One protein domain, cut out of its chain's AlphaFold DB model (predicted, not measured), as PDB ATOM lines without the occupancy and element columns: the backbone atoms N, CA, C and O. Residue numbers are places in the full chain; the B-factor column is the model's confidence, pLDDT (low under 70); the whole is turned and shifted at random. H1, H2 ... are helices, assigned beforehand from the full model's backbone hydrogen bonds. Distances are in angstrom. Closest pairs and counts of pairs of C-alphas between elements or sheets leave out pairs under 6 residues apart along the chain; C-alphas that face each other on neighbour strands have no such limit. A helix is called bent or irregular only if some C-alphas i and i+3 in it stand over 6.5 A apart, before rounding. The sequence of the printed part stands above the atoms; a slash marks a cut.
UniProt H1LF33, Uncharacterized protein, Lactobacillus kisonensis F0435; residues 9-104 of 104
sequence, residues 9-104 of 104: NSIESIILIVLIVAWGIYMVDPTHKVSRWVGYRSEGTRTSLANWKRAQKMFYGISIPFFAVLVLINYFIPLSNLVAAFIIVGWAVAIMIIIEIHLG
ATOM      1  N   ASN A   9     176.895 119.676 103.770       73.00
ATOM      2  CA  ASN A   9     175.790 120.616 103.973       73.00
ATOM      3  C   ASN A   9     175.602 121.570 102.778       73.00
ATOM      4  O   ASN A   9     174.483 121.988 102.464       73.00
ATOM      5  N   SER A  10     176.691 121.917 102.081       76.75
ATOM      6  CA  SER A  10     176.649 122.743 100.867       76.75
ATOM      7  C   SER A  10     175.977 121.997  99.719       76.75
ATOM      8  O   SER A  10     175.192 122.584  98.978       76.75
ATOM      9  N   ILE A  11     176.254 120.696  99.586       83.69
ATOM     10  CA  ILE A  11     175.689 119.848  98.529       83.69
ATOM     11  C   ILE A  11     174.179 119.695  98.720       83.69
ATOM     12  O   ILE A  11     173.417 119.909  97.780       83.69
ATOM     13  N   GLU A  12     173.732 119.387  99.937       81.50
ATOM     14  CA  GLU A  12     172.305 119.251 100.254       81.50
ATOM     15  C   GLU A  12     171.540 120.556 100.028       81.50
ATOM     16  O   GLU A  12     170.458 120.548  99.441       81.50
ATOM     17  N   SER A  13     172.142 121.687 100.401       81.56
ATOM     18  CA  SER A  13     171.575 123.017 100.157       81.56
ATOM     19  C   SER A  13     171.415 123.306  98.662       81.56
ATOM     20  O   SER A  13     170.371 123.797  98.234       81.56
ATOM     21  N   ILE A  14     172.413 122.956  97.841       88.19
ATOM     22  CA  ILE A  14     172.338 123.096  96.378       88.19
ATOM     23  C   ILE A  14     171.226 122.209  95.812       88.19
ATOM     24  O   ILE A  14     170.412 122.685  95.018       88.19
ATOM     25  N   ILE A  15     171.152 120.943  96.232       87.75
ATOM     26  CA  ILE A  15     170.109 120.009  95.785       87.75
ATOM     27  C   ILE A  15     168.723 120.548  96.151       87.75
ATOM     28  O   ILE A  15     167.827 120.557  95.307       87.75
ATOM     29  N   LEU A  16     168.545 121.044  97.376       87.56
ATOM     30  CA  LEU A  16     167.279 121.609  97.829       87.56
ATOM     31  C   LEU A  16     166.864 122.824  96.988       87.56
ATOM     32  O   LEU A  16     165.718 122.895  96.547       87.56
ATOM     33  N   ILE A  17     167.792 123.747  96.712       88.38
ATOM     34  CA  ILE A  17     167.538 124.912  95.851       88.38
ATOM     35  C   ILE A  17     167.115 124.459  94.451       88.38
ATOM     36  O   ILE A  17     166.119 124.956  93.922       88.38
ATOM     37  N   VAL A  18     167.819 123.486  93.864       89.12
ATOM     38  CA  VAL A  18     167.477 122.928  92.546       89.12
ATOM     39  C   VAL A  18     166.070 122.326  92.553       89.12
ATOM     40  O   VAL A  18     165.304 122.577  91.624       89.12
ATOM     41  N   LEU A  19     165.694 121.585  93.599       88.19
ATOM     42  CA  LEU A  19     164.360 120.991  93.724       88.19
ATOM     43  C   LEU A  19     163.264 122.055  93.865       88.19
ATOM     44  O   LEU A  19     162.240 121.959  93.190       88.19
ATOM     45  N   ILE A  20     163.479 123.091  94.680       87.19
ATOM     46  CA  ILE A  20     162.515 124.190  94.855       87.19
ATOM     47  C   ILE A  20     162.325 124.956  93.543       87.19
ATOM     48  O   ILE A  20     161.189 125.211  93.142       87.19
ATOM     49  N   VAL A  21     163.413 125.287  92.843       86.12
ATOM     50  CA  VAL A  21     163.350 125.979  91.548       86.12
ATOM     51  C   VAL A  21     162.661 125.105  90.501       86.12
ATOM     52  O   VAL A  21     161.771 125.587  89.803       86.12
ATOM     53  N   ALA A  22     163.001 123.814  90.425       82.88
ATOM     54  CA  ALA A  22     162.351 122.874  89.515       82.88
ATOM     55  C   ALA A  22     160.844 122.771  89.786       82.88
ATOM     56  O   ALA A  22     160.047 122.782  88.847       82.88
ATOM     57  N   TRP A  23     160.439 122.729  91.058       82.25
ATOM     58  CA  TRP A  23     159.032 122.719  91.447       82.25
ATOM     59  C   TRP A  23     158.318 124.030  91.104       82.25
ATOM     60  O   TRP A  23     157.209 124.005  90.575       82.25
ATOM     61  N   GLY A  24     158.961 125.174  91.349       81.88
ATOM     62  CA  GLY A  24     158.425 126.495  91.025       81.88
ATOM     63  C   GLY A  24     158.210 126.689  89.523       81.88
ATOM     64  O   GLY A  24     157.116 127.067  89.109       81.88
ATOM     65  N   ILE A  25     159.208 126.351  88.696       80.81
ATOM     66  CA  ILE A  25     159.095 126.370  87.223       80.81
ATOM     67  C   ILE A  25     157.908 125.515  86.781       80.81
ATOM     68  O   ILE A  25     157.091 125.929  85.959       80.81
ATOM     69  N   TYR A  26     157.792 124.335  87.376       73.69
ATOM     70  CA  TYR A  26     156.743 123.387  87.069       73.69
ATOM     71  C   TYR A  26     155.332 123.868  87.476       73.69
ATOM     72  O   TYR A  26     154.357 123.581  86.777       73.69
ATOM     73  N   MET A  27     155.208 124.630  88.566       75.12
ATOM     74  CA  MET A  27     153.939 125.241  88.987       75.12
ATOM     75  C   MET A  27     153.523 126.428  88.108       75.12
ATOM     76  O   MET A  27     152.329 126.614  87.877       75.12
ATOM     77  N   VAL A  28     154.483 127.216  87.614       76.62
ATOM     78  CA  VAL A  28     154.219 128.411  86.788       76.62
ATOM     79  C   VAL A  28     153.872 128.044  85.346       76.62
ATOM     80  O   VAL A  28     152.970 128.646  84.767       76.62
ATOM     81  N   ASP A  29     154.531 127.039  84.771       67.56
ATOM     82  CA  ASP A  29     154.192 126.518  83.447       67.56
ATOM     83  C   ASP A  29     153.998 124.993  83.479       67.56
ATOM     84  O   ASP A  29     154.870 124.225  83.060       67.56
ATOM     85  N   PRO A  30     152.811 124.519  83.898       55.94
ATOM     86  CA  PRO A  30     152.486 123.097  83.871       55.94
ATOM     87  C   PRO A  30     152.356 122.537  82.443       55.94
ATOM     88  O   PRO A  30     152.113 121.338  82.281       55.94
ATOM     89  N   THR A  31     152.460 123.381  81.406       54.28
ATOM     90  CA  THR A  31     152.451 122.977  79.994       54.28
ATOM     91  C   THR A  31     153.842 122.816  79.400       54.28
ATOM     92  O   THR A  31     153.928 122.376  78.244       54.28
ATOM     93  N   HIS A  32     154.907 123.082  80.175       57.78
ATOM     94  CA  HIS A  32     156.275 122.785  79.765       57.78
ATOM     95  C   HIS A  32     156.302 121.379  79.186       57.78
ATOM     96  O   HIS A  32     155.885 120.408  79.827       57.78
ATOM     97  N   LYS A  33     156.686 121.296  77.906       54.44
ATOM     98  CA  LYS A  33     156.649 120.055  77.140       54.44
ATOM     99  C   LYS A  33     157.481 119.047  77.900       54.44
ATOM    100  O   LYS A  33     158.707 119.107  77.873       54.44
ATOM    101  N   VAL A  34     156.799 118.137  78.581       57.97
ATOM    102  CA  VAL A  34     157.513 117.119  79.316       57.97
ATOM    103  C   VAL A  34     158.377 116.344  78.325       57.97
ATOM    104  O   VAL A  34     158.004 116.194  77.153       57.97
ATOM    105  N   SER A  35     159.566 115.927  78.755       57.66
ATOM    106  CA  SER A  35     160.536 115.268  77.884       57.66
ATOM    107  C   SER A  35     159.936 114.009  77.273       57.66
ATOM    108  O   SER A  35     159.622 113.061  77.976       57.66
ATOM    109  N   ARG A  36     159.798 113.955  75.944       53.81
ATOM    110  CA  ARG A  36     159.258 112.769  75.249       53.81
ATOM    111  C   ARG A  36     160.137 111.521  75.435       53.81
ATOM    112  O   ARG A  36     159.657 110.410  75.221       53.81
ATOM    113  N   TRP A  37     161.398 111.721  75.811       54.72
ATOM    114  CA  TRP A  37     162.418 110.689  76.001       54.72
ATOM    115  C   TRP A  37     162.512 110.217  77.450       54.72
ATOM    116  O   TRP A  37     162.686 109.027  77.695       54.72
ATOM    117  N   VAL A  38     162.355 111.137  78.402       56.50
ATOM    118  CA  VAL A  38     162.518 110.884  79.834       56.50
ATOM    119  C   VAL A  38     161.186 111.121  80.515       56.50
ATOM    120  O   VAL A  38     160.685 112.241  80.548       56.50
ATOM    121  N   GLY A  39     160.606 110.057  81.055       56.28
ATOM    122  CA  GLY A  39     159.377 110.181  81.810       56.28
ATOM    123  C   GLY A  39     158.778 108.843  82.202       56.28
ATOM    124  O   GLY A  39     159.029 107.828  81.560       56.28
ATOM    125  N   TYR A  40     157.942 108.878  83.235       63.09
ATOM    126  CA  TYR A  40     157.071 107.790  83.673       63.09
ATOM    127  C   TYR A  40     156.394 107.033  82.502       63.09
ATOM    128  O   TYR A  40     155.738 107.647  81.651       63.09
ATOM    129  N   ARG A  41     156.578 105.705  82.454       64.88
ATOM    130  CA  ARG A  41     156.011 104.794  81.446       64.88
ATOM    131  C   ARG A  41     155.318 103.621  82.138       64.88
ATOM    132  O   ARG A  41     155.979 102.679  82.554       64.88
ATOM    133  N   SER A  42     153.998 103.660  82.180       67.50
ATOM    134  CA  SER A  42     153.126 102.534  82.526       67.50
ATOM    135  C   SER A  42     152.187 102.182  81.367       67.50
ATOM    136  O   SER A  42     152.157 102.907  80.362       67.50
ATOM    137  N   GLU A  43     151.431 101.088  81.477       68.31
ATOM    138  CA  GLU A  43     150.444 100.701  80.462       68.31
ATOM    139  C   GLU A  43     149.435 101.830  80.227       68.31
ATOM    140  O   GLU A  43     149.307 102.299  79.091       68.31
ATOM    141  N   GLY A  44     148.865 102.394  81.299       62.81
ATOM    142  CA  GLY A  44     147.973 103.554  81.236       62.81
ATOM    143  C   GLY A  44     148.589 104.770  80.537       62.81
ATOM    144  O   GLY A  44     147.927 105.439  79.741       62.81
ATOM    145  N   THR A  45     149.887 105.043  80.714       62.62
ATOM    146  CA  THR A  45     150.539 106.178  80.027       62.62
ATOM    147  C   THR A  45     150.772 105.981  78.534       62.62
ATOM    148  O   THR A  45     150.945 106.964  77.814       62.62
ATOM    149  N   ARG A  46     150.843 104.735  78.054       68.69
ATOM    150  CA  ARG A  46     151.133 104.426  76.642       68.69
ATOM    151  C   ARG A  46     149.895 104.553  75.756       68.69
ATOM    152  O   ARG A  46     150.044 104.687  74.546       68.69
ATOM    153  N   THR A  47     148.707 104.566  76.358       70.12
ATOM    154  CA  THR A  47     147.415 104.638  75.658       70.12
ATOM    155  C   THR A  47     147.199 105.953  74.905       70.12
ATOM    156  O   THR A  47     146.599 105.954  73.834       70.12
ATOM    157  N   SER A  48     147.692 107.086  75.420       78.88
ATOM    158  CA  SER A  48     147.568 108.378  74.740       78.88
ATOM    159  C   SER A  48     148.633 109.386  75.172       78.88
ATOM    160  O   SER A  48     149.140 109.365  76.294       78.88
ATOM    161  N   LEU A  49     148.932 110.352  74.294       77.81
ATOM    162  CA  LEU A  49     149.808 111.483  74.626       77.81
ATOM    163  C   LEU A  49     149.255 112.315  75.800       77.81
ATOM    164  O   LEU A  49     150.033 112.892  76.559       77.81
ATOM    165  N   ALA A  50     147.929 112.378  75.949       79.62
ATOM    166  CA  ALA A  50     147.269 113.073  77.049       79.62
ATOM    167  C   ALA A  50     147.525 112.372  78.391       79.62
ATOM    168  O   ALA A  50     147.951 113.027  79.344       79.62
ATOM    169  N   ASN A  51     147.369 111.047  78.439       79.50
ATOM    170  CA  ASN A  51     147.648 110.244  79.631       79.50
ATOM    171  C   ASN A  51     149.128 110.281  79.986       79.50
ATOM    172  O   ASN A  51     149.472 110.473  81.148       79.50
ATOM    173  N   TRP A  52     150.007 110.213  78.987       78.44
ATOM    174  CA  TRP A  52     151.434 110.388  79.202       78.44
ATOM    175  C   TRP A  52     151.761 111.746  79.842       78.44
ATOM    176  O   TRP A  52     152.426 111.783  80.874       78.44
ATOM    177  N   LYS A  53     151.245 112.861  79.301       78.88
ATOM    178  CA  LYS A  53     151.442 114.198  79.892       78.88
ATOM    179  C   LYS A  53     150.883 114.284  81.313       78.88
ATOM    180  O   LYS A  53     151.544 114.840  82.184       78.88
ATOM    181  N   ARG A  54     149.696 113.724  81.562       82.31
ATOM    182  CA  ARG A  54     149.057 113.709  82.888       82.31
ATOM    183  C   ARG A  54     149.867 112.899  83.902       82.31
ATOM    184  O   ARG A  54     150.059 113.366  85.018       82.31
ATOM    185  N   ALA A  55     150.404 111.753  83.498       83.25
ATOM    186  CA  ALA A  55     151.263 110.917  84.326       83.25
ATOM    187  C   ALA A  55     152.529 111.647  84.760       83.25
ATOM    188  O   ALA A  55     152.857 111.679  85.941       83.25
ATOM    189  N   GLN A  56     153.213 112.288  83.806       82.62
ATOM    190  CA  GLN A  56     154.362 113.121  84.133       82.62
ATOM    191  C   GLN A  56     153.970 114.247  85.079       82.62
ATOM    192  O   GLN A  56     154.701 114.552  86.019       82.62
ATOM    193  N   LYS A  57     152.800 114.850  84.832       80.69
ATOM    194  CA  LYS A  57     152.305 115.952  85.637       80.69
ATOM    195  C   LYS A  57     152.146 115.521  87.106       80.69
ATOM    196  O   LYS A  57     152.584 116.187  88.044       80.69
ATOM    197  N   MET A  58     151.548 114.358  87.312       85.38
ATOM    198  CA  MET A  58     151.400 113.775  88.642       85.38
ATOM    199  C   MET A  58     152.756 113.399  89.240       85.38
ATOM    200  O   MET A  58     153.047 113.777  90.370       85.38
ATOM    201  N   PHE A  59     153.619 112.733  88.470       86.81
ATOM    202  CA  PHE A  59     154.933 112.309  88.938       86.81
ATOM    203  C   PHE A  59     155.772 113.484  89.445       86.81
ATOM    204  O   PHE A  59     156.211 113.455  90.592       86.81
ATOM    205  N   TYR A  60     155.969 114.527  88.633       84.88
ATOM    206  CA  TYR A  60     156.783 115.684  89.021       84.88
ATOM    207  C   TYR A  60     156.113 116.525  90.106       84.88
ATOM    208  O   TYR A  60     156.782 116.959  91.043       84.88
ATOM    209  N   GLY A  61     154.791 116.703  90.021       84.38
ATOM    210  CA  GLY A  61     154.035 117.474  91.005       84.38
ATOM    211  C   GLY A  61     154.107 116.895  92.417       84.38
ATOM    212  O   GLY A  61     154.058 117.659  93.376       84.38
ATOM    213  N   ILE A  62     154.259 115.574  92.543       88.38
ATOM    214  CA  ILE A  62     154.293 114.875  93.833       88.38
ATOM    215  C   ILE A  62     155.737 114.531  94.243       88.38
ATOM    216  O   ILE A  62     156.114 114.712  95.399       88.38
ATOM    217  N   SER A  63     156.576 114.080  93.306       90.50
ATOM    218  CA  SER A  63     157.930 113.602  93.622       90.50
ATOM    219  C   SER A  63     158.904 114.724  93.954       90.50
ATOM    220  O   SER A  63     159.758 114.532  94.811       90.50
ATOM    221  N   ILE A  64     158.800 115.897  93.314       89.56
ATOM    222  CA  ILE A  64     159.727 117.000  93.610       89.56
ATOM    223  C   ILE A  64     159.548 117.498  95.061       89.56
ATOM    224  O   ILE A  64     160.551 117.556  95.774       89.56
ATOM    225  N   PRO A  65     158.318 117.767  95.558       89.25
ATOM    226  CA  PRO A  65     158.103 118.074  96.975       89.25
ATOM    227  C   PRO A  65     158.573 116.964  97.912       89.25
ATOM    228  O   PRO A  65     159.207 117.251  98.923       89.25
ATOM    229  N   PHE A  66     158.299 115.701  97.567       93.12
ATOM    230  CA  PHE A  66     158.747 114.561  98.363       93.12
ATOM    231  C   PHE A  66     160.272 114.546  98.526       93.12
ATOM    232  O   PHE A  66     160.769 114.447  99.646       93.12
ATOM    233  N   PHE A  67     161.026 114.711  97.435       92.12
ATOM    234  CA  PHE A  67     162.486 114.750  97.503       92.12
ATOM    235  C   PHE A  67     163.009 115.994  98.219       92.12
ATOM    236  O   PHE A  67     164.003 115.892  98.930       92.12
ATOM    237  N   ALA A  68     162.340 117.144  98.101       89.81
ATOM    238  CA  ALA A  68     162.717 118.337  98.858       89.81
ATOM    239  C   ALA A  68     162.582 118.102 100.372       89.81
ATOM    240  O   ALA A  68     163.489 118.429 101.134       89.81
ATOM    241  N   VAL A  69     161.489 117.463 100.804       91.62
ATOM    242  CA  VAL A  69     161.293 117.057 102.204       91.62
ATOM    243  C   VAL A  69     162.329 116.017 102.628       91.62
ATOM    244  O   VAL A  69     162.873 116.125 103.721       91.62
ATOM    245  N   LEU A  70     162.644 115.040 101.776       92.62
ATOM    246  CA  LEU A  70     163.648 114.022 102.089       92.62
ATOM    247  C   LEU A  70     165.044 114.630 102.284       92.62
ATOM    248  O   LEU A  70     165.738 114.252 103.222       92.62
ATOM    249  N   VAL A  71     165.431 115.594 101.443       91.75
ATOM    250  CA  VAL A  71     166.694 116.337 101.585       91.75
ATOM    251  C   VAL A  71     166.701 117.154 102.876       91.75
ATOM    252  O   VAL A  71     167.690 117.119 103.599       91.75
ATOM    253  N   LEU A  72     165.594 117.821 103.218       90.12
ATOM    254  CA  LEU A  72     165.466 118.527 104.499       90.12
ATOM    255  C   LEU A  72     165.608 117.579 105.695       90.12
ATOM    256  O   LEU A  72     166.306 117.904 106.649       90.12
ATOM    257  N   ILE A  73     164.976 116.405 105.651       90.94
ATOM    258  CA  ILE A  73     165.121 115.394 106.705       90.94
ATOM    259  C   ILE A  73     166.579 114.953 106.807       90.94
ATOM    260  O   ILE A  73     167.104 114.931 107.913       90.94
ATOM    261  N   ASN A  74     167.229 114.653 105.680       89.75
ATOM    262  CA  ASN A  74     168.622 114.211 105.664       89.75
ATOM    263  C   ASN A  74     169.579 115.269 106.232       89.75
ATOM    264  O   ASN A  74     170.504 114.921 106.956       89.75
ATOM    265  N   TYR A  75     169.295 116.547 105.967       86.12
ATOM    266  CA  TYR A  75     170.061 117.681 106.480       86.12
ATOM    267  C   TYR A  75     170.027 117.774 108.013       86.12
ATOM    268  O   TYR A  75     171.043 118.023 108.656       86.12
ATOM    269  N   PHE A  76     168.860 117.558 108.631       89.50
ATOM    270  CA  PHE A  76     168.734 117.595 110.096       89.50
ATOM    271  C   PHE A  76     169.081 116.264 110.767       89.50
ATOM    272  O   PHE A  76     169.524 116.237 111.916       89.50
ATOM    273  N   ILE A  77     168.828 115.157 110.076       91.75
ATOM    274  CA  ILE A  77     168.967 113.792 110.568       91.75
ATOM    275  C   ILE A  77     169.607 112.972 109.443       91.75
ATOM    276  O   ILE A  77     168.883 112.417 108.612       91.75
ATOM    277  N   PRO A  78     170.950 112.872 109.414       88.56
ATOM    278  CA  PRO A  78     171.654 112.147 108.365       88.56
ATOM    279  C   PRO A  78     171.163 110.705 108.277       88.56
ATOM    280  O   PRO A  78     171.305 109.912 109.214       88.56
ATOM    281  N   LEU A  79     170.562 110.362 107.144       88.38
ATOM    282  CA  LEU A  79     170.099 109.016 106.865       88.38
ATOM    283  C   LEU A  79     171.279 108.180 106.382       88.38
ATOM    284  O   LEU A  79     172.142 108.640 105.635       88.38
ATOM    285  N   SER A  80     171.303 106.906 106.765       93.75
ATOM    286  CA  SER A  80     172.245 105.980 106.146       93.75
ATOM    287  C   SER A  80     171.878 105.767 104.674       93.75
ATOM    288  O   SER A  80     170.698 105.749 104.313       93.75
ATOM    289  N   ASN A  81     172.883 105.526 103.827       88.62
ATOM    290  CA  ASN A  81     172.678 105.278 102.393       88.62
ATOM    291  C   ASN A  81     171.655 104.163 102.127       88.62
ATOM    292  O   ASN A  81     170.880 104.237 101.177       88.62
ATOM    293  N   LEU A  82     171.633 103.139 102.985       92.69
ATOM    294  CA  LEU A  82     170.698 102.024 102.887       92.69
ATOM    295  C   LEU A  82     169.258 102.466 103.188       92.69
ATOM    296  O   LEU A  82     168.353 102.129 102.430       92.69
ATOM    297  N   VAL A  83     169.041 103.264 104.239       93.12
ATOM    298  CA  VAL A  83     167.713 103.810 104.569       93.12
ATOM    299  C   VAL A  83     167.225 104.748 103.464       93.12
ATOM    300  O   VAL A  83     166.092 104.608 103.006       93.12
ATOM    301  N   ALA A  84     168.088 105.641 102.974       90.00
ATOM    302  CA  ALA A  84     167.764 106.528 101.861       90.00
ATOM    303  C   ALA A  84     167.381 105.735 100.598       90.00
ATOM    304  O   ALA A  84     166.363 106.029  99.971       90.00
ATOM    305  N   ALA A  85     168.131 104.679 100.262       92.25
ATOM    306  CA  ALA A  85     167.821 103.812  99.128       92.25
ATOM    307  C   ALA A  85     166.453 103.127  99.273       92.25
ATOM    308  O   ALA A  85     165.665 103.143  98.327       92.25
ATOM    309  N   PHE A  86     166.129 102.582 100.452       96.62
ATOM    310  CA  PHE A  86     164.815 101.978 100.702       96.62
ATOM    311  C   PHE A  86     163.672 102.983 100.553       96.62
ATOM    312  O   PHE A  86     162.657 102.659  99.939       96.62
ATOM    313  N   ILE A  87     163.843 104.206 101.060       95.31
ATOM    314  CA  ILE A  87     162.844 105.272 100.928       95.31
ATOM    315  C   ILE A  87     162.638 105.638  99.454       95.31
ATOM    316  O   ILE A  87     161.498 105.717  99.000       95.31
ATOM    317  N   ILE A  88     163.720 105.816  98.688       92.56
ATOM    318  CA  ILE A  88     163.653 106.179  97.263       92.56
ATOM    319  C   ILE A  88     162.985 105.069  96.442       92.56
ATOM    320  O   ILE A  88     162.100 105.350  95.634       92.56
ATOM    321  N   VAL A  89     163.371 103.806  96.652       93.56
ATOM    322  CA  VAL A  89     162.782 102.657  95.944       93.56
ATOM    323  C   VAL A  89     161.313 102.477  96.326       93.56
ATOM    324  O   VAL A  89     160.468 102.313  95.446       93.56
ATOM    325  N   GLY A  90     160.987 102.563  97.618       95.06
ATOM    326  CA  GLY A  90     159.611 102.489  98.105       95.06
ATOM    327  C   GLY A  90     158.734 103.596  97.522       95.06
ATOM    328  O   GLY A  90     157.633 103.322  97.046       95.06
ATOM    329  N   TRP A  91     159.249 104.828  97.468       94.44
ATOM    330  CA  TRP A  91     158.570 105.950  96.824       94.44
ATOM    331  C   TRP A  91     158.335 105.708  95.335       94.44
ATOM    332  O   TRP A  91     157.228 105.930  94.850       94.44
ATOM    333  N   ALA A  92     159.345 105.212  94.613       90.00
ATOM    334  CA  ALA A  92     159.229 104.921  93.187       90.00
ATOM    335  C   ALA A  92     158.106 103.909  92.900       90.00
ATOM    336  O   ALA A  92     157.318 104.112  91.979       90.00
ATOM    337  N   VAL A  93     157.985 102.853  93.709       91.50
ATOM    338  CA  VAL A  93     156.892 101.874  93.582       91.50
ATOM    339  C   VAL A  93     155.543 102.493  93.957       91.50
ATOM    340  O   VAL A  93     154.564 102.322  93.231       91.50
ATOM    341  N   ALA A  94     155.475 103.252  95.052       92.75
ATOM    342  CA  ALA A  94     154.234 103.875  95.506       92.75
ATOM    343  C   ALA A  94     153.674 104.865  94.474       92.75
ATOM    344  O   ALA A  94     152.494 104.797  94.128       92.75
ATOM    345  N   ILE A  95     154.518 105.746  93.928       91.12
ATOM    346  CA  ILE A  95     154.088 106.714  92.916       91.12
ATOM    347  C   ILE A  95     153.696 106.020  91.608       91.12
ATOM    348  O   ILE A  95     152.778 106.489  90.936       91.12
ATOM    349  N   MET A  96     154.321 104.879  91.275       87.31
ATOM    350  CA  MET A  96     153.895 104.064  90.137       87.31
ATOM    351  C   MET A  96     152.454 103.582  90.299       87.31
ATOM    352  O   MET A  96     151.611 103.802  89.429       87.31
ATOM    353  N   ILE A  97     152.153 102.977  91.445       89.56
ATOM    354  CA  ILE A  97     150.816 102.462  91.749       89.56
ATOM    355  C   ILE A  97     149.785 103.597  91.746       89.56
ATOM    356  O   ILE A  97     148.737 103.472  91.116       89.56
ATOM    357  N   ILE A  98     150.091 104.730  92.390       90.44
ATOM    358  CA  ILE A  98     149.191 105.892  92.456       90.44
ATOM    359  C   ILE A  98     148.860 106.423  91.057       90.44
ATOM    360  O   ILE A  98     147.701 106.717  90.769       90.44
ATOM    361  N   ILE A  99     149.867 106.567  90.190       88.19
ATOM    362  CA  ILE A  99     149.653 107.067  88.830       88.19
ATOM    363  C   ILE A  99     148.832 106.070  88.013       88.19
ATOM    364  O   ILE A  99     147.939 106.498  87.286       88.19
ATOM    365  N   GLU A 100     149.094 104.768  88.142       85.25
ATOM    366  CA  GLU A 100     148.360 103.756  87.378       85.25
ATOM    367  C   GLU A 100     146.890 103.682  87.780       85.25
ATOM    368  O   GLU A 100     146.028 103.724  86.909       85.25
ATOM    369  N   ILE A 101     146.590 103.695  89.082       86.44
ATOM    370  CA  ILE A 101     145.210 103.730  89.594       86.44
ATOM    371  C   ILE A 101     144.445 104.960  89.081       86.44
ATOM    372  O   ILE A 101     143.230 104.918  88.937       86.44
ATOM    373  N   HIS A 102     145.135 106.074  88.833       84.00
ATOM    374  CA  HIS A 102     144.498 107.319  88.404       84.00
ATOM    375  C   HIS A 102     144.384 107.473  86.875       84.00
ATOM    376  O   HIS A 102     143.725 108.405  86.405       84.00
ATOM    377  N   LEU A 103     145.079 106.631  86.103       80.62
ATOM    378  CA  LEU A 103     145.098 106.665  84.635       80.62
ATOM    379  C   LEU A 103     144.416 105.464  83.974       80.62
ATOM    380  O   LEU A 103     144.051 105.594  82.802       80.62
ATOM    381  N   GLY A 104     144.309 104.331  84.674       66.38
ATOM    382  CA  GLY A 104     143.465 103.193  84.297       66.38
ATOM    383  C   GLY A 104     141.995 103.465  84.579       66.38
ATOM    384  O   GLY A 104     141.170 102.944  83.798       66.38
TER     385      GLY A 104
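AT A GLANCE: This is residues 9 to 104 of the 104 residues of an uncharacterized protein of Lactobacillus kisonensis F0435 (UniProt H1LF33). Three long helices lie side by side in a slightly bent row, H3 in the middle with H1 along one side and H4 along the other, and each runs the opposite way to its neighbour. H3 and H4 form a helical hairpin that comes together away from its link, and the short helix H2 sits at the end of the row where H3 begins and H4 ends; residues 29 to 42, a long stretch with no named element, lead past H3 from H1 to H2. The printed part has 96 residues with four named helices, in the order H1, H2, H3, H4, and no named strand; the class is all helix. The whole is only just compact, close to loose, with a radius of gyration of the C-alphas of 14.7 A, and it spans 42 by 28 by 20 A.

IN THESE COORDINATES: H1, residues 9 to 28, is 28.7 A long and begins at C-alpha 9, (175.790, 120.616, 103.973). H2 is residues 43 to 46, 5.4 A long. H3, residues 49 to 76, is the longest helix at 40.7 A and begins at C-alpha 49, (149.808, 111.483, 74.626); it is neither bent nor irregular, but only just: C-alphas 61 and 64 are 6.3 A apart. H4, residues 81 to 103, is 32.8 A long and ends at C-alpha 103, (145.098, 106.665, 84.635).

HOW THE PARTS SIT: H3 is the hub and touches the three other helices. H1 and H3 touch, closest at the C-alphas of Leu 16 and Ala 68, 5.7 A apart, at a shallow tilt of 30 degrees, opposite ways. H3 and H4, the hairpin, touch with residues 51 to 63 of H3 and 95 to 103 of H4 alone, closest at the C-alphas of Ala 55 and Ile 99, 6.1 A; their tilt is a shallow 27 degrees, opposite ways. H2 and H3 touch only at the corner by their link, where the C-alphas of Thr 45 and Trp 52 are closest at 4.4 A. H2 touches H4 at residues 100 to 103 of H4 alone, with the C-alphas of Gly 44 and Leu 103 closest at 5.4 A. H1 is apart from H4 and from H2. Every O i to N i+4 pair is within hydrogen-bond range in H1 and H4, and 23 of 24 in H3; H2 is too short for such a pair.

THE WHOLE: The two C-alphas farthest apart are those of Asn 9 and Thr 47, 43.2 A. The printed part has no cut and ends at Gly 104, the chain's last residue. The link from H1 to H2 is long, with 14 residues; those from H2 to H3 and from H3 to H4 are tight. The mean pLDDT of the printed part is 81.4, and residues 29 to 46 and residue 104 are under 70.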